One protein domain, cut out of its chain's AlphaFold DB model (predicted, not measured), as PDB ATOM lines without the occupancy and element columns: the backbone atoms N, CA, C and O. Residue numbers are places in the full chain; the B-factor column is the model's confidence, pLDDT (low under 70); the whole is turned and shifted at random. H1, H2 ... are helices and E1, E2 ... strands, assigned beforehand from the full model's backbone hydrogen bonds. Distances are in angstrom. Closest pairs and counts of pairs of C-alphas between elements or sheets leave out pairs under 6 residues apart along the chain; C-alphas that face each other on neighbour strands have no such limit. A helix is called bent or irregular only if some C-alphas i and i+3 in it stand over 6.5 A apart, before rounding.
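What this domain is: This is residues 13 to 162 of the 174 residues of an uncharacterized protein of Strongyloides venezuelensis (UniProt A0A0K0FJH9). What shape is this? Three long helices, H2, H3 and H4, run back and forth side by side with H3 in the middle; at the end where H2 begins sit a small strand hairpin, E1 and E2, and short H1, and at the far end of H4 the chain turns a corner into H5, whose residues 154 to 162 stick out as a free arm. What is it made of? The 150 printed residues hold five named helices and two named strands in the order H1 E1 E2 H2 H3 H4 H5, with one antiparallel sheet, E1 - E2; the class is mostly helix. How spread out is it? It is loose, with a radius of gyration of the C-alphas of 20.4 A and spans of 57 by 46 by 30 A.

Where its parts are: Where is the sheet? E1 is residues 21 to 26, starting at C-alpha 21 (173.517, 141.308, 151.843), and E2 is residues 31 to 36; each is 15.8 A long. Where are the helices? H1, residues 13 to 19, is 11.0 A long and only just irregular: C-alphas 15 and 18 are 7.0 A apart. H2 is residues 41 to 77, 52.7 A; H3 is residues 81 to 114, 49.4 A; H4 is residues 117 to 145, 42.2 A. H5, residues 147 to 162, is 22.4 A long and ends at C-alpha 162 (214.813, 159.941, 139.526).

How they stand to each other: How do the strands pair? E1 and E2 form a hairpin, antiparallel at 144 degrees, with N 22 and O 35 at 2.8 A and N 33 and O 24 at 3.1 A, within hydrogen-bond range. What is near them? H1 is close to H2 but not clearly touching, their closest C-alphas being those of Phe 19 and Phe 41, 6.1 A; E1 is apart from H2, H3, H4 and H5. How do the long helices stand? H3 touches H2, closest C-alphas Asn 64 and Ser 91 at 5.8 A, at a shallow tilt of 18 degrees, opposite ways, a helical hairpin. H3 and H4 form another, closest C-alphas Ser 104 and Tyr 127 at 5.2 A, at a shallow tilt of 17 degrees, opposite ways, while H2 and H4 are apart. H4 and H5 only just touch, with 3 pairs of C-alphas within 8 A and only at the corner, Ile 143 and Arg 150 being closest at 5.5 A; they are about perpendicular at 84 degrees. Are the helix backbones complete? In H4 and H5 every O i to N i+4 pair is within hydrogen-bond range, in H2 31 of 33, in H3 29 of 30, and in H1 0 of 3, beside 3 of 4 O i to N i+3 pairs.

The domain as a whole: How far does it reach? The two C-alphas farthest apart, those of Asp 27 and Thr 77, are 59.1 A apart, and the printed part has no cut. Are any links long? No link is long; the six from H1 to E1 through H4 to H5 are tight. Where is confidence low? The mean pLDDT of the printed part is 82.1, with values under 70 at residues 26 to 29, 75 to 82 and 159 to 162.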
ATOM      1  N   GLY A  13     180.961 133.535 147.467       87.88
ATOM      2  CA  GLY A  13     180.285 134.817 147.272       87.88
ATOM      3  C   GLY A  13     178.913 134.675 146.607       87.88
ATOM      4  O   GLY A  13     177.965 135.343 147.001       87.88
ATOM      5  N   ILE A  14     178.762 133.765 145.644       90.94
ATOM      6  CA  ILE A  14     177.460 133.475 145.022       90.94
ATOM      7  C   ILE A  14     176.497 132.863 146.045       90.94
ATOM      8  O   ILE A  14     175.321 133.229 146.086       90.94
ATOM      9  N   GLY A  15     176.996 131.979 146.913       87.50
ATOM     10  CA  GLY A  15     176.213 131.352 147.975       87.50
ATOM     11  C   GLY A  15     175.627 132.335 148.993       87.50
ATOM     12  O   GLY A  15     174.645 131.994 149.650       87.50
ATOM     13  N   THR A  16     176.162 133.558 149.104       88.62
ATOM     14  CA  THR A  16     175.647 134.571 150.038       88.62
ATOM     15  C   THR A  16     174.538 135.459 149.457       88.62
ATOM     16  O   THR A  16     173.797 136.082 150.223       88.62
ATOM     17  N   ILE A  17     174.355 135.482 148.129       89.12
ATOM     18  CA  ILE A  17     173.344 136.305 147.432       89.12
ATOM     19  C   ILE A  17     171.911 136.085 147.966       89.12
ATOM     20  O   ILE A  17     171.219 137.079 148.217       89.12
ATOM     21  N   PRO A  18     171.441 134.842 148.220       90.25
ATOM     22  CA  PRO A  18     170.073 134.597 148.691       90.25
ATOM     23  C   PRO A  18     169.753 135.204 150.067       90.25
ATOM     24  O   PRO A  18     168.582 135.330 150.430       90.25
ATOM     25  N   PHE A  19     170.766 135.588 150.849       88.88
ATOM     26  CA  PHE A  19     170.592 136.121 152.204       88.88
ATOM     27  C   PHE A  19     170.435 137.647 152.259       88.88
ATOM     28  O   PHE A  19     170.400 138.210 153.355       88.88
ATOM     29  N   GLN A  20     170.304 138.306 151.100       89.88
ATOM     30  CA  GLN A  20     170.102 139.754 150.977       89.88
ATOM     31  C   GLN A  20     171.184 140.553 151.731       89.88
ATOM     32  O   GLN A  20     170.889 141.179 152.758       89.88
ATOM     33  N   PRO A  21     172.446 140.514 151.256       86.62
ATOM     34  CA  PRO A  21     173.517 141.308 151.843       86.62
ATOM     35  C   PRO A  21     173.164 142.798 151.813       86.62
ATOM     36  O   PRO A  21     172.652 143.322 150.824       86.62
ATOM     37  N   SER A  22     173.453 143.494 152.904       87.38
ATOM     38  CA  SER A  22     173.295 144.937 153.044       87.38
ATOM     39  C   SER A  22     174.455 145.480 153.873       87.38
ATOM     40  O   SER A  22     175.127 144.747 154.590       87.38
ATOM     41  N   TYR A  23     174.695 146.785 153.811       84.44
ATOM     42  CA  TYR A  23     175.684 147.439 154.667       84.44
ATOM     43  C   TYR A  23     174.984 148.218 155.768       84.44
ATOM     44  O   TYR A  23     173.967 148.870 155.519       84.44
ATOM     45  N   LYS A  24     175.512 148.132 156.990       81.75
ATOM     46  CA  LYS A  24     175.059 148.947 158.116       81.75
ATOM     47  C   LYS A  24     176.235 149.762 158.618       81.75
ATOM     48  O   LYS A  24     177.323 149.225 158.828       81.75
ATOM     49  N   LYS A  25     175.992 151.056 158.801       80.44
ATOM     50  CA  LYS A  25     176.902 151.930 159.526       80.44
ATOM     51  C   LYS A  25     176.669 151.717 161.019       80.44
ATOM     52  O   LYS A  25     175.522 151.716 161.466       80.44
ATOM     53  N   PHE A  26     177.739 151.486 161.767       69.12
ATOM     54  CA  PHE A  26     177.677 151.377 163.221       69.12
ATOM     55  C   PHE A  26     178.141 152.692 163.858       69.12
ATOM     56  O   PHE A  26     179.282 153.102 163.661       69.12
ATOM     57  N   ASP A  27     177.259 153.321 164.640       66.69
ATOM     58  CA  ASP A  27     177.434 154.686 165.167       66.69
ATOM     59  C   ASP A  27     178.653 154.864 166.090       66.69
ATOM     60  O   ASP A  27     179.150 155.970 166.252       66.69
ATOM     61  N   LEU A  28     179.155 153.781 166.694       66.06
ATOM     62  CA  LEU A  28     180.254 153.830 167.667       66.06
ATOM     63  C   LEU A  28     181.652 153.912 167.043       66.06
ATOM     64  O   LEU A  28     182.590 154.299 167.732       66.06
ATOM     65  N   VAL A  29     181.821 153.490 165.787       65.94
ATOM     66  CA  VAL A  29     183.160 153.287 165.195       65.94
ATOM     67  C   VAL A  29     183.264 153.786 163.754       65.94
ATOM     68  O   VAL A  29     184.253 153.501 163.085       65.94
ATOM     69  N   ASP A  30     182.230 154.477 163.253       73.31
ATOM     70  CA  ASP A  30     182.102 154.909 161.850       73.31
ATOM     71  C   ASP A  30     182.412 153.789 160.830       73.31
ATOM     72  O   ASP A  30     182.799 154.030 159.687       73.31
ATOM     73  N   LEU A  31     182.207 152.531 161.234       71.00
ATOM     74  CA  LEU A  31     182.574 151.359 160.449       71.00
ATOM     75  C   LEU A  31     181.388 150.897 159.604       71.00
ATOM     76  O   LEU A  31     180.279 150.690 160.111       71.00
ATOM     77  N   PHE A  32     181.644 150.684 158.315       79.00
ATOM     78  CA  PHE A  32     180.715 150.021 157.410       79.00
ATOM     79  C   PHE A  32     180.945 148.521 157.473       79.00
ATOM     80  O   PHE A  32     181.963 148.018 156.998       79.00
ATOM     81  N   VAL A  33     179.992 147.801 158.057       76.88
ATOM     82  CA  VAL A  33     180.087 146.347 158.187       76.88
ATOM     83  C   VAL A  33     178.993 145.705 157.331       76.88
ATOM     84  O   VAL A  33     177.833 146.137 157.390       76.88
ATOM     85  N   PRO A  34     179.332 144.683 156.525       79.81
ATOM     86  CA  PRO A  34     178.330 143.893 155.830       79.81
ATOM     87  C   PRO A  34     177.478 143.121 156.845       79.81
ATOM     88  O   PRO A  34     177.997 142.484 157.765       79.81
ATOM     89  N   TYR A  35     176.164 143.161 156.665       80.06
ATOM     90  CA  TYR A  35     175.201 142.382 157.433       80.06
ATOM     91  C   TYR A  35     174.189 141.728 156.493       80.06
ATOM     92  O   TYR A  35     173.942 142.202 155.385       80.06
ATOM     93  N   TYR A  36     173.589 140.636 156.946       84.25
ATOM     94  CA  TYR A  36     172.572 139.913 156.193       84.25
ATOM     95  C   TYR A  36     171.232 140.078 156.895       84.25
ATOM     96  O   TYR A  36     171.161 140.002 158.122       84.25
ATOM     97  N   LYS A  37     170.175 140.344 156.123       83.31
ATOM     98  CA  LYS A  37     168.826 140.550 156.680       83.31
ATOM     99  C   LYS A  37     168.172 139.243 157.114       83.31
ATOM    100  O   LYS A  37     167.329 139.241 158.001       83.31
ATOM    101  N   ASN A  38     168.532 138.144 156.461       86.31
ATOM    102  CA  ASN A  38     167.921 136.849 156.699       86.31
ATOM    103  C   ASN A  38     168.594 136.134 157.881       86.31
ATOM    104  O   ASN A  38     169.778 135.811 157.809       86.31
ATOM    105  N   GLU A  39     167.833 135.815 158.929       79.50
ATOM    106  CA  GLU A  39     168.323 135.096 160.119       79.50
ATOM    107  C   GLU A  39     168.890 133.708 159.786       79.50
ATOM    108  O   GLU A  39     169.815 133.230 160.449       79.50
ATOM    109  N   LYS A  40     168.424 133.085 158.690       83.81
ATOM    110  CA  LYS A  40     168.956 131.799 158.205       83.81
ATOM    111  C   LYS A  40     170.428 131.874 157.789       83.81
ATOM    112  O   LYS A  40     171.074 130.834 157.665       83.81
ATOM    113  N   PHE A  41     170.970 133.080 157.609       84.44
ATOM    114  CA  PHE A  41     172.387 133.295 157.339       84.44
ATOM    115  C   PHE A  41     173.286 132.729 158.446       84.44
ATOM    116  O   PHE A  41     174.379 132.258 158.148       84.44
ATOM    117  N   ILE A  42     172.824 132.697 159.703       81.25
ATOM    118  CA  ILE A  42     173.608 132.149 160.821       81.25
ATOM    119  C   ILE A  42     173.943 130.671 160.578       81.25
ATOM    120  O   ILE A  42     175.091 130.269 160.745       81.25
ATOM    121  N   TYR A  43     172.986 129.869 160.101       84.00
ATOM    122  CA  TYR A  43     173.226 128.456 159.787       84.00
ATOM    123  C   TYR A  43     174.201 128.279 158.623       84.00
ATOM    124  O   TYR A  43     175.080 127.420 158.682       84.00
ATOM    125  N   TYR A  44     174.083 129.118 157.591       85.00
ATOM    126  CA  TYR A  44     175.030 129.135 156.478       85.00
ATOM    127  C   TYR A  44     176.445 129.488 156.956       85.00
ATOM    128  O   TYR A  44     177.405 128.810 156.597       85.00
ATOM    129  N   GLN A  45     176.574 130.500 157.816       82.81
ATOM    130  CA  GLN A  45     177.851 130.926 158.382       82.81
ATOM    131  C   GLN A  45     178.478 129.842 159.269       82.81
ATOM    132  O   GLN A  45     179.682 129.618 159.175       82.81
ATOM    133  N   ILE A  46     177.681 129.153 160.093       82.50
ATOM    134  CA  ILE A  46     178.148 128.034 160.928       82.50
ATOM    135  C   ILE A  46     178.639 126.884 160.048       82.50
ATOM    136  O   ILE A  46     179.749 126.397 160.253       82.50
ATOM    137  N   PHE A  47     177.854 126.479 159.044       84.69
ATOM    138  CA  PHE A  47     178.249 125.420 158.116       84.69
ATOM    139  C   PHE A  47     179.555 125.779 157.398       84.69
ATOM    140  O   PHE A  47     180.523 125.024 157.410       84.69
ATOM    141  N   TYR A  48     179.613 126.973 156.823       82.38
ATOM    142  CA  TYR A  48     180.774 127.414 156.068       82.38
ATOM    143  C   TYR A  48     182.029 127.559 156.947       82.38
ATOM    144  O   TYR A  48     183.122 127.168 156.543       82.38
ATOM    145  N   SER A  49     181.875 128.051 158.176       79.00
ATOM    146  CA  SER A  49     182.983 128.155 159.123       79.00
ATOM    147  C   SER A  49     183.506 126.805 159.587       79.00
ATOM    148  O   SER A  49     184.699 126.537 159.466       79.00
ATOM    149  N   ILE A  50     182.631 125.938 160.086       80.94
ATOM    150  CA  ILE A  50     183.075 124.674 160.672       80.94
ATOM    151  C   ILE A  50     183.644 123.764 159.587       80.94
ATOM    152  O   ILE A  50     184.727 123.209 159.754       80.94
ATOM    153  N   PHE A  51     182.934 123.618 158.465       83.75
ATOM    154  CA  PHE A  51     183.350 122.677 157.434       83.75
ATOM    155  C   PHE A  51     184.470 123.246 156.575       83.75
ATOM    156  O   PHE A  51     185.530 122.639 156.470       83.75
ATOM    157  N   LEU A  52     184.272 124.407 155.954       82.50
ATOM    158  CA  LEU A  52     185.222 124.868 154.949       82.50
ATOM    159  C   LEU A  52     186.444 125.536 155.582       82.50
ATOM    160  O   LEU A  52     187.565 125.140 155.261       82.50
ATOM    161  N   PHE A  53     186.259 126.479 156.510       81.75
ATOM    162  CA  PHE A  53     187.408 127.075 157.206       81.75
ATOM    163  C   PHE A  53     188.110 126.066 158.117       81.75
ATOM    164  O   PHE A  53     189.334 125.991 158.078       81.75
ATOM    165  N   GLY A  54     187.373 125.206 158.828       84.56
ATOM    166  CA  GLY A  54     187.973 124.136 159.634       84.56
ATOM    167  C   GLY A  54     188.854 123.178 158.822       84.56
ATOM    168  O   GLY A  54     189.992 122.911 159.211       84.56
ATOM    169  N   ILE A  55     188.386 122.706 157.657       88.31
ATOM    170  CA  ILE A  55     189.193 121.840 156.777       88.31
ATOM    171  C   ILE A  55     190.425 122.584 156.249       88.31
ATOM    172  O   ILE A  55     191.523 122.021 156.244       88.31
ATOM    173  N   ILE A  56     190.268 123.842 155.820       86.38
ATOM    174  CA  ILE A  56     191.392 124.661 155.344       86.38
ATOM    175  C   ILE A  56     192.417 124.868 156.460       86.38
ATOM    176  O   ILE A  56     193.611 124.706 156.215       86.38
ATOM    177  N   PHE A  57     191.969 125.170 157.678       86.19
ATOM    178  CA  PHE A  57     192.830 125.351 158.839       86.19
ATOM    179  C   PHE A  57     193.646 124.091 159.118       86.19
ATOM    180  O   PHE A  57     194.873 124.156 159.148       86.19
ATOM    181  N   ILE A  58     192.989 122.930 159.221       88.69
ATOM    182  CA  ILE A  58     193.667 121.645 159.444       88.69
ATOM    183  C   ILE A  58     194.692 121.383 158.337       88.69
ATOM    184  O   ILE A  58     195.843 121.068 158.638       88.69
ATOM    185  N   ALA A  59     194.312 121.569 157.070       89.69
ATOM    186  CA  ALA A  59     195.219 121.376 155.944       89.69
ATOM    187  C   ALA A  59     196.446 122.299 156.036       89.69
ATOM    188  O   ALA A  59     197.574 121.827 155.891       89.69
ATOM    189  N   ILE A  60     196.252 123.592 156.321       87.25
ATOM    190  CA  ILE A  60     197.347 124.560 156.476       87.25
ATOM    191  C   ILE A  60     198.253 124.173 157.648       87.25
ATOM    192  O   ILE A  60     199.474 124.190 157.496       87.25
ATOM    193  N   CYS A  61     197.691 123.772 158.790       86.50
ATOM    194  CA  CYS A  61     198.469 123.302 159.934       86.50
ATOM    195  C   CYS A  61     199.320 122.080 159.569       86.50
ATOM    196  O   CYS A  61     200.521 122.068 159.847       86.50
ATOM    197  N   THR A  62     198.740 121.083 158.894       90.06
ATOM    198  CA  THR A  62     199.474 119.897 158.434       90.06
ATOM    199  C   THR A  62     200.590 120.274 157.460       90.06
ATOM    200  O   THR A  62     201.725 119.831 157.639       90.06
ATOM    201  N   PHE A  63     200.317 121.126 156.469       88.06
ATOM    202  CA  PHE A  63     201.341 121.576 155.522       88.06
ATOM    203  C   PHE A  63     202.459 122.367 156.209       88.06
ATOM    204  O   PHE A  63     203.629 122.115 155.926       88.06
ATOM    205  N   ASN A  64     202.132 123.265 157.140       86.88
ATOM    206  CA  ASN A  64     203.128 124.039 157.884       86.88
ATOM    207  C   ASN A  64     204.041 123.138 158.729       86.88
ATOM    208  O   ASN A  64     205.259 123.339 158.724       86.88
ATOM    209  N   ILE A  65     203.486 122.114 159.391       87.56
ATOM    210  CA  ILE A  65     204.266 121.115 160.142       87.56
ATOM    211  C   ILE A  65     205.174 120.318 159.197       87.56
ATOM    212  O   ILE A  65     206.369 120.200 159.464       87.56
ATOM    213  N   LEU A  66     204.651 119.824 158.068       89.06
ATOM    214  CA  LEU A  66     205.446 119.086 157.077       89.06
ATOM    215  C   LEU A  66     206.598 119.929 156.514       89.06
ATOM    216  O   LEU A  66     207.704 119.421 156.333       89.06
ATOM    217  N   VAL A  67     206.360 121.219 156.262       85.88
ATOM    218  CA  VAL A  67     207.397 122.155 155.808       85.88
ATOM    219  C   VAL A  67     208.478 122.330 156.872       85.88
ATOM    220  O   VAL A  67     209.659 122.265 156.536       85.88
ATOM    221  N   ILE A  68     208.104 122.514 158.140       85.12
ATOM    222  CA  ILE A  68     209.071 122.644 159.239       85.12
ATOM    223  C   ILE A  68     209.907 121.366 159.376       85.12
ATOM    224  O   ILE A  68     211.131 121.461 159.409       85.12
ATOM    225  N   LEU A  69     209.275 120.188 159.380       86.56
ATOM    226  CA  LEU A  69     209.972 118.898 159.466       86.56
ATOM    227  C   LEU A  69     210.977 118.721 158.322       86.56
ATOM    228  O   LEU A  69     212.146 118.427 158.562       86.56
ATOM    229  N   LYS A  70     210.554 118.993 157.083       86.00
ATOM    230  CA  LYS A  70     211.421 118.884 155.903       86.00
ATOM    231  C   LYS A  70     212.577 119.891 155.919       86.00
ATOM    232  O   LYS A  70     213.673 119.586 155.453       86.00
ATOM    233  N   LEU A  71     212.349 121.098 156.438       81.25
ATOM    234  CA  LEU A  71     213.403 122.103 156.609       81.25
ATOM    235  C   LEU A  71     214.390 121.717 157.719       81.25
ATOM    236  O   LEU A  71     215.577 122.011 157.595       81.25
ATOM    237  N   MET A  72     213.925 121.052 158.782       79.25
ATOM    238  CA  MET A  72     214.793 120.531 159.841       79.25
ATOM    239  C   MET A  72     215.698 119.405 159.332       79.25
ATOM    240  O   MET A  72     216.894 119.445 159.601       79.25
ATOM    241  N   GLU A  73     215.170 118.479 158.534       81.19
ATOM    242  CA  GLU A  73     215.947 117.390 157.924       81.19
ATOM    243  C   GLU A  73     217.041 117.924 156.979       81.19
ATOM    244  O   GLU A  73     218.206 117.536 157.059       81.19
ATOM    245  N   HIS A  74     216.710 118.914 156.139       74.12
ATOM    246  CA  HIS A  74     217.686 119.554 155.249       74.12
ATOM    247  C   HIS A  74     218.778 120.348 155.983       74.12
ATOM    248  O   HIS A  74     219.880 120.516 155.447       74.12
ATOM    249  N   ARG A  75     218.496 120.846 157.193       65.94
ATOM    250  CA  ARG A  75     219.465 121.587 158.013       65.94
ATOM    251  C   ARG A  75     220.618 120.697 158.480       65.94
ATOM    252  O   ARG A  75     221.725 121.204 158.642       65.94
ATOM    253  N   GLU A  76     220.383 119.401 158.664       63.19
ATOM    254  CA  GLU A  76     221.427 118.445 159.052       63.19
ATOM    255  C   GLU A  76     222.408 118.145 157.904       63.19
ATOM    256  O   GLU A  76     223.542 117.745 158.150       63.19
ATOM    257  N   THR A  77     222.017 118.402 156.648       65.06
ATOM    258  CA  THR A  77     222.781 118.008 155.449       65.06
ATOM    259  C   THR A  77     223.481 119.158 154.705       65.06
ATOM    260  O   THR A  77     224.201 118.891 153.740       65.06
ATOM    261  N   GLY A  78     223.326 120.438 155.093       60.25
ATOM    262  CA  GLY A  78     223.949 121.538 154.338       60.25
ATOM    263  C   GLY A  78     223.973 122.943 154.965       60.25
ATOM    264  O   GLY A  78     223.123 123.341 155.753       60.25
ATOM    265  N   ASN A  79     224.943 123.757 154.530       60.28
ATOM    266  CA  ASN A  79     225.293 125.081 155.080       60.28
ATOM    267  C   ASN A  79     224.367 126.255 154.632       60.28
ATOM    268  O   ASN A  79     224.796 127.407 154.569       60.28
ATOM    269  N   LYS A  80     223.094 126.000 154.275       66.56
ATOM    270  CA  LYS A  80     222.121 127.022 153.787       66.56
ATOM    271  C   LYS A  80     221.211 127.623 154.876       66.56
ATOM    272  O   LYS A  80     220.216 128.285 154.577       66.56
ATOM    273  N   TYR A  81     221.638 127.518 156.131       67.56
ATOM    274  CA  TYR A  81     220.904 127.864 157.353       67.56
ATOM    275  C   TYR A  81     220.108 129.188 157.333       67.56
ATOM    276  O   TYR A  81     218.978 129.255 157.818       67.56
ATOM    277  N   LYS A  82     220.666 130.261 156.754       69.56
ATOM    278  CA  LYS A  82     220.051 131.600 156.810       69.56
ATOM    279  C   LYS A  82     218.757 131.714 156.000       69.56
ATOM    280  O   LYS A  82     217.872 132.472 156.386       69.56
ATOM    281  N   LYS A  83     218.646 131.004 154.871       72.94
ATOM    282  CA  LYS A  83     217.440 131.062 154.030       72.94
ATOM    283  C   LYS A  83     216.325 130.218 154.649       72.94
ATOM    284  O   LYS A  83     215.192 130.681 154.715       72.94
ATOM    285  N   ASP A  84     216.674 129.050 155.178       78.62
ATOM    286  CA  ASP A  84     215.732 128.102 155.785       78.62
ATOM    287  C   ASP A  84     215.122 128.653 157.081       78.62
ATOM    288  O   ASP A  84     213.920 128.526 157.304       78.62
ATOM    289  N   SER A  85     215.905 129.387 157.880       79.12
ATOM    290  CA  SER A  85     215.406 130.079 159.076       79.12
ATOM    291  C   SER A  85     214.293 131.093 158.769       79.12
ATOM    292  O   SER A  85     213.342 131.199 159.540       79.12
ATOM    293  N   ILE A  86     214.359 131.792 157.627       83.06
ATOM    294  CA  ILE A  86     213.318 132.747 157.210       83.06
ATOM    295  C   ILE A  86     212.022 132.007 156.844       83.06
ATOM    296  O   ILE A  86     210.941 132.467 157.202       83.06
ATOM    297  N   TYR A  87     212.115 130.844 156.189       83.62
ATOM    298  CA  TYR A  87     210.947 130.003 155.891       83.62
ATOM    299  C   TYR A  87     210.294 129.450 157.162       83.62
ATOM    300  O   TYR A  87     209.069 129.484 157.276       83.62
ATOM    301  N   ILE A  88     211.093 128.993 158.133       83.56
ATOM    302  CA  ILE A  88     210.584 128.510 159.427       83.56
ATOM    303  C   ILE A  88     209.879 129.644 160.181       83.56
ATOM    304  O   ILE A  88     208.754 129.463 160.640       83.56
ATOM    305  N   ALA A  89     210.503 130.825 160.262       86.25
ATOM    306  CA  ALA A  89     209.906 131.991 160.911       86.25
ATOM    307  C   ALA A  89     208.567 132.383 160.267       86.25
ATOM    308  O   ALA A  89     207.608 132.671 160.980       86.25
ATOM    309  N   ASN A  90     208.476 132.333 158.933       85.69
ATOM    310  CA  ASN A  90     207.225 132.606 158.233       85.69
ATOM    311  C   ASN A  90     206.153 131.548 158.492       85.69
ATOM    312  O   ASN A  90     205.008 131.900 158.732       85.69
ATOM    313  N   SER A  91     206.519 130.264 158.491       85.69
ATOM    314  CA  SER A  91     205.583 129.177 158.809       85.69
ATOM    315  C   SER A  91     204.970 129.360 160.204       85.69
ATOM    316  O   SER A  91     203.750 129.301 160.366       85.69
ATOM    317  N   ILE A  92     205.800 129.693 161.202       87.19
ATOM    318  CA  ILE A  92     205.349 129.993 162.570       87.19
ATOM    319  C   ILE A  92     204.451 131.237 162.594       87.19
ATOM    320  O   ILE A  92     203.392 131.221 163.218       87.19
ATOM    321  N   PHE A  93     204.843 132.307 161.902       88.38
ATOM    322  CA  PHE A  93     204.058 133.539 161.829       88.38
ATOM    323  C   PHE A  93     202.670 133.320 161.199       88.38
ATOM    324  O   PHE A  93     201.657 133.749 161.760       88.38
ATOM    325  N   VAL A  94     202.605 132.607 160.071       86.12
ATOM    326  CA  VAL A  94     201.343 132.250 159.404       86.12
ATOM    327  C   VAL A  94     200.484 131.396 160.332       86.12
ATOM    328  O   VAL A  94     199.299 131.669 160.487       86.12
ATOM    329  N   PHE A  95     201.075 130.417 161.017       86.19
ATOM    330  CA  PHE A  95     200.350 129.576 161.969       86.19
ATOM    331  C   PHE A  95     199.742 130.378 163.134       86.19
ATOM    332  O   PHE A  95     198.561 130.211 163.447       86.19
ATOM    333  N   ILE A  96     200.517 131.275 163.753       87.62
ATOM    334  CA  ILE A  96     200.047 132.117 164.868       87.62
ATOM    335  C   ILE A  96     198.928 133.051 164.403       87.62
ATOM    336  O   ILE A  96     197.880 133.129 165.046       87.62
ATOM    337  N   SER A  97     199.138 133.751 163.287       87.81
ATOM    338  CA  SER A  97     198.165 134.722 162.781       87.81
ATOM    339  C   SER A  97     196.853 134.056 162.354       87.81
ATOM    340  O   SER A  97     195.782 134.538 162.721       87.81
ATOM    341  N   LEU A  98     196.924 132.890 161.704       85.25
ATOM    342  CA  LEU A  98     195.746 132.106 161.335       85.25
ATOM    343  C   LEU A  98     194.990 131.593 162.570       85.25
ATOM    344  O   LEU A  98     193.768 131.693 162.628       85.25
ATOM    345  N   THR A  99     195.706 131.114 163.592       86.31
ATOM    346  CA  THR A  99     195.090 130.696 164.865       86.31
ATOM    347  C   THR A  99     194.346 131.857 165.527       86.31
ATOM    348  O   THR A  99     193.235 131.685 166.026       86.31
ATOM    349  N   PHE A 100     194.927 133.060 165.506       87.75
ATOM    350  CA  PHE A 100     194.293 134.252 166.066       87.75
ATOM    351  C   PHE A 100     193.059 134.696 165.260       87.75
ATOM    352  O   PHE A 100     192.050 135.100 165.849       87.75
ATOM    353  N   ALA A 101     193.110 134.579 163.931       84.56
ATOM    354  CA  ALA A 101     191.984 134.864 163.047       84.56
ATOM    355  C   ALA A 101     190.805 133.907 163.301       84.56
ATOM    356  O   ALA A 101     189.675 134.364 163.488       84.56
ATOM    357  N   GLU A 102     191.072 132.602 163.395       83.25
ATOM    358  CA  GLU A 102     190.054 131.584 163.692       83.25
ATOM    359  C   GLU A 102     189.480 131.744 165.108       83.25
ATOM    360  O   GLU A 102     188.262 131.737 165.293       83.25
ATOM    361  N   ALA A 103     190.325 131.988 166.116       86.56
ATOM    362  CA  ALA A 103     189.861 132.246 167.479       86.56
ATOM    363  C   ALA A 103     188.945 133.482 167.543       86.56
ATOM    364  O   ALA A 103     187.877 133.439 168.155       86.56
ATOM    365  N   SER A 104     189.319 134.565 166.854       84.75
ATOM    366  CA  SER A 104     188.494 135.778 166.758       84.75
ATOM    367  C   SER A 104     187.167 135.511 166.043       84.75
ATOM    368  O   SER A 104     186.129 136.056 166.429       84.75
ATOM    369  N   PHE A 105     187.175 134.637 165.033       81.56
ATOM    370  CA  PHE A 105     185.967 134.216 164.332       81.56
ATOM    371  C   PHE A 105     185.018 133.416 165.240       81.56
ATOM    372  O   PHE A 105     183.823 133.723 165.303       81.56
ATOM    373  N   VAL A 106     185.534 132.441 165.995       82.69
ATOM    374  CA  VAL A 106     184.746 131.667 166.970       82.69
ATOM    375  C   VAL A 106     184.181 132.581 168.060       82.69
ATOM    376  O   VAL A 106     182.986 132.522 168.355       82.69
ATOM    377  N   CYS A 107     184.991 133.497 168.599       83.81
ATOM    378  CA  CYS A 107     184.529 134.500 169.559       83.81
ATOM    379  C   CYS A 107     183.383 135.351 168.994       83.81
ATOM    380  O   CYS A 107     182.397 135.591 169.689       83.81
ATOM    381  N   ARG A 108     183.449 135.752 167.719       79.69
ATOM    382  CA  ARG A 108     182.360 136.488 167.060       79.69
ATOM    383  C   ARG A 108     181.061 135.678 167.006       79.69
ATOM    384  O   ARG A 108     180.001 136.261 167.234       79.69
ATOM    385  N   LEU A 109     181.122 134.373 166.725       78.06
ATOM    386  CA  LEU A 109     179.937 133.501 166.743       78.06
ATOM    387  C   LEU A 109     179.322 133.417 168.145       78.06
ATOM    388  O   LEU A 109     178.110 133.562 168.294       78.06
ATOM    389  N   ILE A 110     180.158 133.240 169.170       80.00
ATOM    390  CA  ILE A 110     179.721 133.179 170.569       80.00
ATOM    391  C   ILE A 110     179.066 134.505 170.969       80.00
ATOM    392  O   ILE A 110     177.941 134.531 171.460       80.00
ATOM    393  N   VAL A 111     179.721 135.636 170.708       80.62
ATOM    394  CA  VAL A 111     179.202 136.954 171.095       80.62
ATOM    395  C   VAL A 111     177.920 137.322 170.346       80.62
ATOM    396  O   VAL A 111     177.050 137.973 170.928       80.62
ATOM    397  N   ALA A 112     177.757 136.876 169.096       71.62
ATOM    398  CA  ALA A 112     176.496 137.032 168.373       71.62
ATOM    399  C   ALA A 112     175.319 136.372 169.115       71.62
ATOM    400  O   ALA A 112     174.201 136.879 169.046       71.62
ATOM    401  N   HIS A 113     175.572 135.302 169.876       73.38
ATOM    402  CA  HIS A 113     174.574 134.659 170.730       73.38
ATOM    403  C   HIS A 113     174.303 135.443 172.029       73.38
ATOM    404  O   HIS A 113     173.150 135.599 172.421       73.38
ATOM    405  N   TYR A 114     175.340 135.998 172.668       76.75
ATOM    406  CA  TYR A 114     175.228 136.730 173.945       76.75
ATOM    407  C   TYR A 114     174.806 138.210 173.817       76.75
ATOM    408  O   TYR A 114     174.664 138.891 174.830       76.75
ATOM    409  N   GLN A 115     174.635 138.736 172.598       73.81
ATOM    410  CA  GLN A 115     174.171 140.107 172.296       73.81
ATOM    411  C   GLN A 115     174.991 141.265 172.915       73.81
ATOM    412  O   GLN A 115     174.566 142.424 172.896       73.81
ATOM    413  N   SER A 116     176.201 141.004 173.418       78.88
ATOM    414  CA  SER A 116     177.073 142.051 173.964       78.88
ATOM    415  C   SER A 116     177.703 142.886 172.847       78.88
ATOM    416  O   SER A 116     178.606 142.436 172.138       78.88
ATOM    417  N   LYS A 117     177.254 144.141 172.707       78.75
ATOM    418  CA  LYS A 117     177.731 145.068 171.663       78.75
ATOM    419  C   LYS A 117     179.242 145.312 171.741       78.75
ATOM    420  O   LYS A 117     179.912 145.269 170.717       78.75
ATOM    421  N   LEU A 118     179.791 145.537 172.938       80.25
ATOM    422  CA  LEU A 118     181.213 145.864 173.115       80.25
ATOM    423  C   LEU A 118     182.127 144.695 172.733       80.25
ATOM    424  O   LEU A 118     183.089 144.881 171.989       80.25
ATOM    425  N   LEU A 119     181.789 143.483 173.182       80.25
ATOM    426  CA  LEU A 119     182.538 142.283 172.815       80.25
ATOM    427  C   LEU A 119     182.464 142.019 171.308       80.25
ATOM    428  O   LEU A 119     183.451 141.587 170.717       80.25
ATOM    429  N   PHE A 120     181.331 142.324 170.669       81.44
ATOM    430  CA  PHE A 120     181.154 142.114 169.234       81.44
ATOM    431  C   PHE A 120     182.111 142.999 168.430       81.44
ATOM    432  O   PHE A 120     182.778 142.514 167.515       81.44
ATOM    433  N   TYR A 121     182.237 144.272 168.814       79.25
ATOM    434  CA  TYR A 121     183.168 145.202 168.175       79.25
ATOM    435  C   TYR A 121     184.623 144.803 168.383       79.25
ATOM    436  O   TYR A 121     185.390 144.805 167.422       79.25
ATOM    437  N   LEU A 122     184.991 144.417 169.608       83.56
ATOM    438  CA  LEU A 122     186.342 143.947 169.898       83.56
ATOM    439  C   LEU A 122     186.690 142.730 169.028       83.56
ATOM    440  O   LEU A 122     187.754 142.701 168.419       83.56
ATOM    441  N   CYS A 123     185.774 141.765 168.898       85.31
ATOM    442  CA  CYS A 123     185.990 140.578 168.067       85.31
ATOM    443  C   CYS A 123     186.143 140.923 166.580       85.31
ATOM    444  O   CYS A 123     187.017 140.367 165.921       85.31
ATOM    445  N   ILE A 124     185.331 141.845 166.044       82.00
ATOM    446  CA  ILE A 124     185.467 142.302 164.648       82.00
ATOM    447  C   ILE A 124     186.812 142.993 164.430       82.00
ATOM    448  O   ILE A 124     187.489 142.718 163.441       82.00
ATOM    449  N   PHE A 125     187.201 143.879 165.345       83.88
ATOM    450  CA  PHE A 125     188.466 144.595 165.254       83.88
ATOM    451  C   PHE A 125     189.658 143.630 165.277       83.88
ATOM    452  O   PHE A 125     190.512 143.699 164.396       83.88
ATOM    453  N   LEU A 126     189.682 142.696 166.233       85.81
ATOM    454  CA  LEU A 126     190.740 141.690 166.347       85.81
ATOM    455  C   LEU A 126     190.793 140.768 165.126       85.81
ATOM    456  O   LEU A 126     191.882 140.476 164.642       85.81
ATOM    457  N   TYR A 127     189.636 140.363 164.598       85.25
ATOM    458  CA  TYR A 127     189.550 139.561 163.381       85.25
ATOM    459  C   TYR A 127     190.166 140.285 162.176       85.25
ATOM    460  O   TYR A 127     191.023 139.722 161.498       85.25
ATOM    461  N   ASN A 128     189.781 141.543 161.937       83.81
ATOM    462  CA  ASN A 128     190.331 142.332 160.831       83.81
ATOM    463  C   ASN A 128     191.837 142.558 161.003       83.81
ATOM    464  O   ASN A 128     192.599 142.359 160.062       83.81
ATOM    465  N   LEU A 129     192.274 142.887 162.223       87.38
ATOM    466  CA  LEU A 129     193.688 143.063 162.540       87.38
ATOM    467  C   LEU A 129     194.494 141.788 162.261       87.38
ATOM    468  O   LEU A 129     195.588 141.872 161.709       87.38
ATOM    469  N   ALA A 130     193.957 140.615 162.614       87.00
ATOM    470  CA  ALA A 130     194.589 139.327 162.339       87.00
ATOM    471  C   ALA A 130     194.800 139.119 160.833       87.00
ATOM    472  O   ALA A 130     195.912 138.824 160.400       87.00
ATOM    473  N   PHE A 131     193.741 139.329 160.046       84.44
ATOM    474  CA  PHE A 131     193.758 139.168 158.591       84.44
ATOM    475  C   PHE A 131     194.717 140.138 157.897       84.44
ATOM    476  O   PHE A 131     195.481 139.733 157.011       84.44
ATOM    477  N   ASP A 132     194.709 141.404 158.311       87.75
ATOM    478  CA  ASP A 132     195.611 142.421 157.776       87.75
ATOM    479  C   ASP A 132     197.066 142.080 158.111       87.75
ATOM    480  O   ASP A 132     197.940 142.160 157.244       87.75
ATOM    481  N   LEU A 133     197.329 141.630 159.343       87.62
ATOM    482  CA  LEU A 133     198.663 141.229 159.777       87.62
ATOM    483  C   LEU A 133     199.180 140.037 158.961       87.62
ATOM    484  O   LEU A 133     200.322 140.086 158.497       87.62
ATOM    485  N   THR A 134     198.355 139.009 158.730       87.69
ATOM    486  CA  THR A 134     198.714 137.870 157.865       87.69
ATOM    487  C   THR A 134     199.033 138.338 156.447       87.69
ATOM    488  O   THR A 134     200.095 138.012 155.921       87.69
ATOM    489  N   SER A 135     198.171 139.170 155.854       86.94
ATOM    490  CA  SER A 135     198.339 139.666 154.480       86.94
ATOM    491  C   SER A 135     199.615 140.497 154.311       86.94
ATOM    492  O   SER A 135     200.362 140.331 153.343       86.94
ATOM    493  N   ILE A 136     199.892 141.381 155.274       88.94
ATOM    494  CA  ILE A 136     201.118 142.183 155.315       88.94
ATOM    495  C   ILE A 136     202.341 141.274 155.483       88.94
ATOM    496  O   ILE A 136     203.339 141.451 154.777       88.94
ATOM    497  N   GLY A 137     202.275 140.303 156.393       88.00
ATOM    498  CA  GLY A 137     203.365 139.366 156.639       88.00
ATOM    499  C   GLY A 137     203.719 138.543 155.403       88.00
ATOM    500  O   GLY A 137     204.885 138.533 155.006       88.00
ATOM    501  N   ASP A 138     202.723 137.962 154.732       87.25
ATOM    502  CA  ASP A 138     202.909 137.199 153.491       87.25
ATOM    503  C   ASP A 138     203.518 138.063 152.380       87.25
ATOM    504  O   ASP A 138     204.448 137.641 151.679       87.25
ATOM    505  N   PHE A 139     203.053 139.307 152.246       87.94
ATOM    506  CA  PHE A 139     203.606 140.256 151.283       87.94
ATOM    507  C   PHE A 139     205.091 140.551 151.545       87.94
ATOM    508  O   PHE A 139     205.919 140.460 150.630       87.94
ATOM    509  N   TYR A 140     205.459 140.869 152.789       86.12
ATOM    510  CA  TYR A 140     206.859 141.115 153.140       86.12
ATOM    511  C   TYR A 140     207.710 139.862 152.971       86.12
ATOM    512  O   TYR A 140     208.814 139.942 152.422       86.12
ATOM    513  N   PHE A 141     207.202 138.702 153.375       87.38
ATOM    514  CA  PHE A 141     207.889 137.434 153.201       87.38
ATOM    515  C   PHE A 141     208.196 137.139 151.728       87.38
ATOM    516  O   PHE A 141     209.326 136.763 151.397       87.38
ATOM    517  N   LEU A 142     207.249 137.388 150.820       86.56
ATOM    518  CA  LEU A 142     207.450 137.232 149.376       86.56
ATOM    519  C   LEU A 142     208.592 138.126 148.856       86.56
ATOM    520  O   LEU A 142     209.454 137.679 148.092       86.56
ATOM    521  N   ILE A 143     208.653 139.382 149.307       86.31
ATOM    522  CA  ILE A 143     209.730 140.325 148.954       86.31
ATOM    523  C   ILE A 143     211.082 139.873 149.532       86.31
ATOM    524  O   ILE A 143     212.133 139.994 148.883       86.31
ATOM    525  N   PHE A 144     211.081 139.342 150.754       82.62
ATOM    526  CA  PHE A 144     212.287 138.843 151.414       82.62
ATOM    527  C   PHE A 144     212.780 137.505 150.856       82.62
ATOM    528  O   PHE A 144     213.970 137.214 150.957       82.62
ATOM    529  N   THR A 145     211.940 136.711 150.208       82.06
ATOM    530  CA  THR A 145     212.358 135.422 149.638       82.06
ATOM    531  C   THR A 145     212.696 135.507 148.150       82.06
ATOM    532  O   THR A 145     213.612 134.810 147.698       82.06
ATOM    533  N   SER A 146     212.044 136.397 147.393       86.94
ATOM    534  CA  SER A 146     212.277 136.569 145.955       86.94
ATOM    535  C   SER A 146     213.313 137.654 145.644       86.94
ATOM    536  O   SER A 146     213.059 138.858 145.748       86.94
ATOM    537  N   ASN A 147     214.498 137.229 145.198       85.00
ATOM    538  CA  ASN A 147     215.558 138.140 144.750       85.00
ATOM    539  C   ASN A 147     215.131 138.969 143.531       85.00
ATOM    540  O   ASN A 147     215.441 140.159 143.460       85.00
ATOM    541  N   GLU A 148     214.407 138.355 142.590       87.75
ATOM    542  CA  GLU A 148     213.920 139.040 141.394       87.75
ATOM    543  C   GLU A 148     212.911 140.129 141.759       87.75
ATOM    544  O   GLU A 148     213.064 141.280 141.340       87.75
ATOM    545  N   LEU A 149     211.920 139.789 142.590       87.19
ATOM    546  CA  LEU A 149     210.895 140.735 143.023       87.19
ATOM    547  C   LEU A 149     211.533 141.908 143.767       87.19
ATOM    548  O   LEU A 149     211.266 143.068 143.454       87.19
ATOM    549  N   ARG A 150     212.459 141.619 144.688       88.50
ATOM    550  CA  ARG A 150     213.198 142.647 145.427       88.50
ATOM    551  C   ARG A 150     213.981 143.574 144.502       88.50
ATOM    552  O   ARG A 150     213.982 144.789 144.708       88.50
ATOM    553  N   HIS A 151     214.643 143.024 143.487       88.31
ATOM    554  CA  HIS A 151     215.394 143.816 142.517       88.31
ATOM    555  C   HIS A 151     214.470 144.705 141.672       88.31
ATOM    556  O   HIS A 151     214.733 145.903 141.534       88.31
ATOM    557  N   ARG A 152     213.351 144.160 141.174       89.62
ATOM    558  CA  ARG A 152     212.344 144.922 140.417       89.62
ATOM    559  C   ARG A 152     211.740 146.052 141.252       89.62
ATOM    560  O   ARG A 152     211.735 147.192 140.793       89.62
ATOM    561  N   ILE A 153     211.328 145.775 142.491       87.31
ATOM    562  CA  ILE A 153     210.789 146.782 143.422       87.31
ATOM    563  C   ILE A 153     211.825 147.883 143.688       87.31
ATOM    564  O   ILE A 153     211.522 149.072 143.573       87.31
ATOM    565  N   ARG A 154     213.077 147.513 143.984       86.31
ATOM    566  CA  ARG A 154     214.159 148.484 144.219       86.31
ATOM    567  C   ARG A 154     214.390 149.383 143.005       86.31
ATOM    568  O   ARG A 154     214.611 150.584 143.172       86.31
ATOM    569  N   ASN A 155     214.348 148.819 141.801       87.44
ATOM    570  CA  ASN A 155     214.515 149.572 140.564       87.44
ATOM    571  C   ASN A 155     213.324 150.485 140.280       87.44
ATOM    572  O   ASN A 155     213.542 151.637 139.910       87.44
ATOM    573  N   PHE A 156     212.100 150.024 140.537       85.75
ATOM    574  CA  PHE A 156     210.896 150.848 140.446       85.75
ATOM    575  C   PHE A 156     210.991 152.075 141.365       85.75
ATOM    576  O   PHE A 156     210.900 153.208 140.897       85.75
ATOM    577  N   PHE A 157     211.321 151.884 142.648       82.81
ATOM    578  CA  PHE A 157     211.495 153.002 143.585       82.81
ATOM    579  C   PHE A 157     212.671 153.922 143.225       82.81
ATOM    580  O   PHE A 157     212.579 155.142 143.394       82.81
ATOM    581  N   ARG A 158     213.781 153.378 142.706       77.62
ATOM    582  CA  ARG A 158     214.892 154.193 142.178       77.62
ATOM    583  C   ARG A 158     214.457 155.043 140.986       77.62
ATOM    584  O   ARG A 158     214.890 156.190 140.885       77.62
ATOM    585  N   PHE A 159     213.618 154.504 140.106       65.50
ATOM    586  CA  PHE A 159     213.092 155.219 138.947       65.50
ATOM    587  C   PHE A 159     212.129 156.340 139.363       65.50
ATOM    588  O   PHE A 159     212.280 157.471 138.900       65.50
ATOM    589  N   SER A 160     211.241 156.082 140.327       68.50
ATOM    590  CA  SER A 160     210.353 157.107 140.897       68.50
ATOM    591  C   SER A 160     211.131 158.254 141.549       68.50
ATOM    592  O   SER A 160     210.818 159.420 141.319       68.50
ATOM    593  N   LYS A 161     212.216 157.952 142.279       67.94
ATOM    594  CA  LYS A 161     213.102 158.987 142.849       67.94
ATOM    595  C   LYS A 161     213.842 159.805 141.787       67.94
ATOM    596  O   LYS A 161     214.115 160.978 142.022       67.94
ATOM    597  N   LYS A 162     214.186 159.210 140.638       62.19
ATOM    598  CA  LYS A 162     214.813 159.941 139.526       62.19
ATOM    599  C   LYS A 162     213.827 160.895 138.851       62.19
ATOM    600  O   LYS A 162     214.211 162.031 138.606       62.19
TER     601      LYS A 162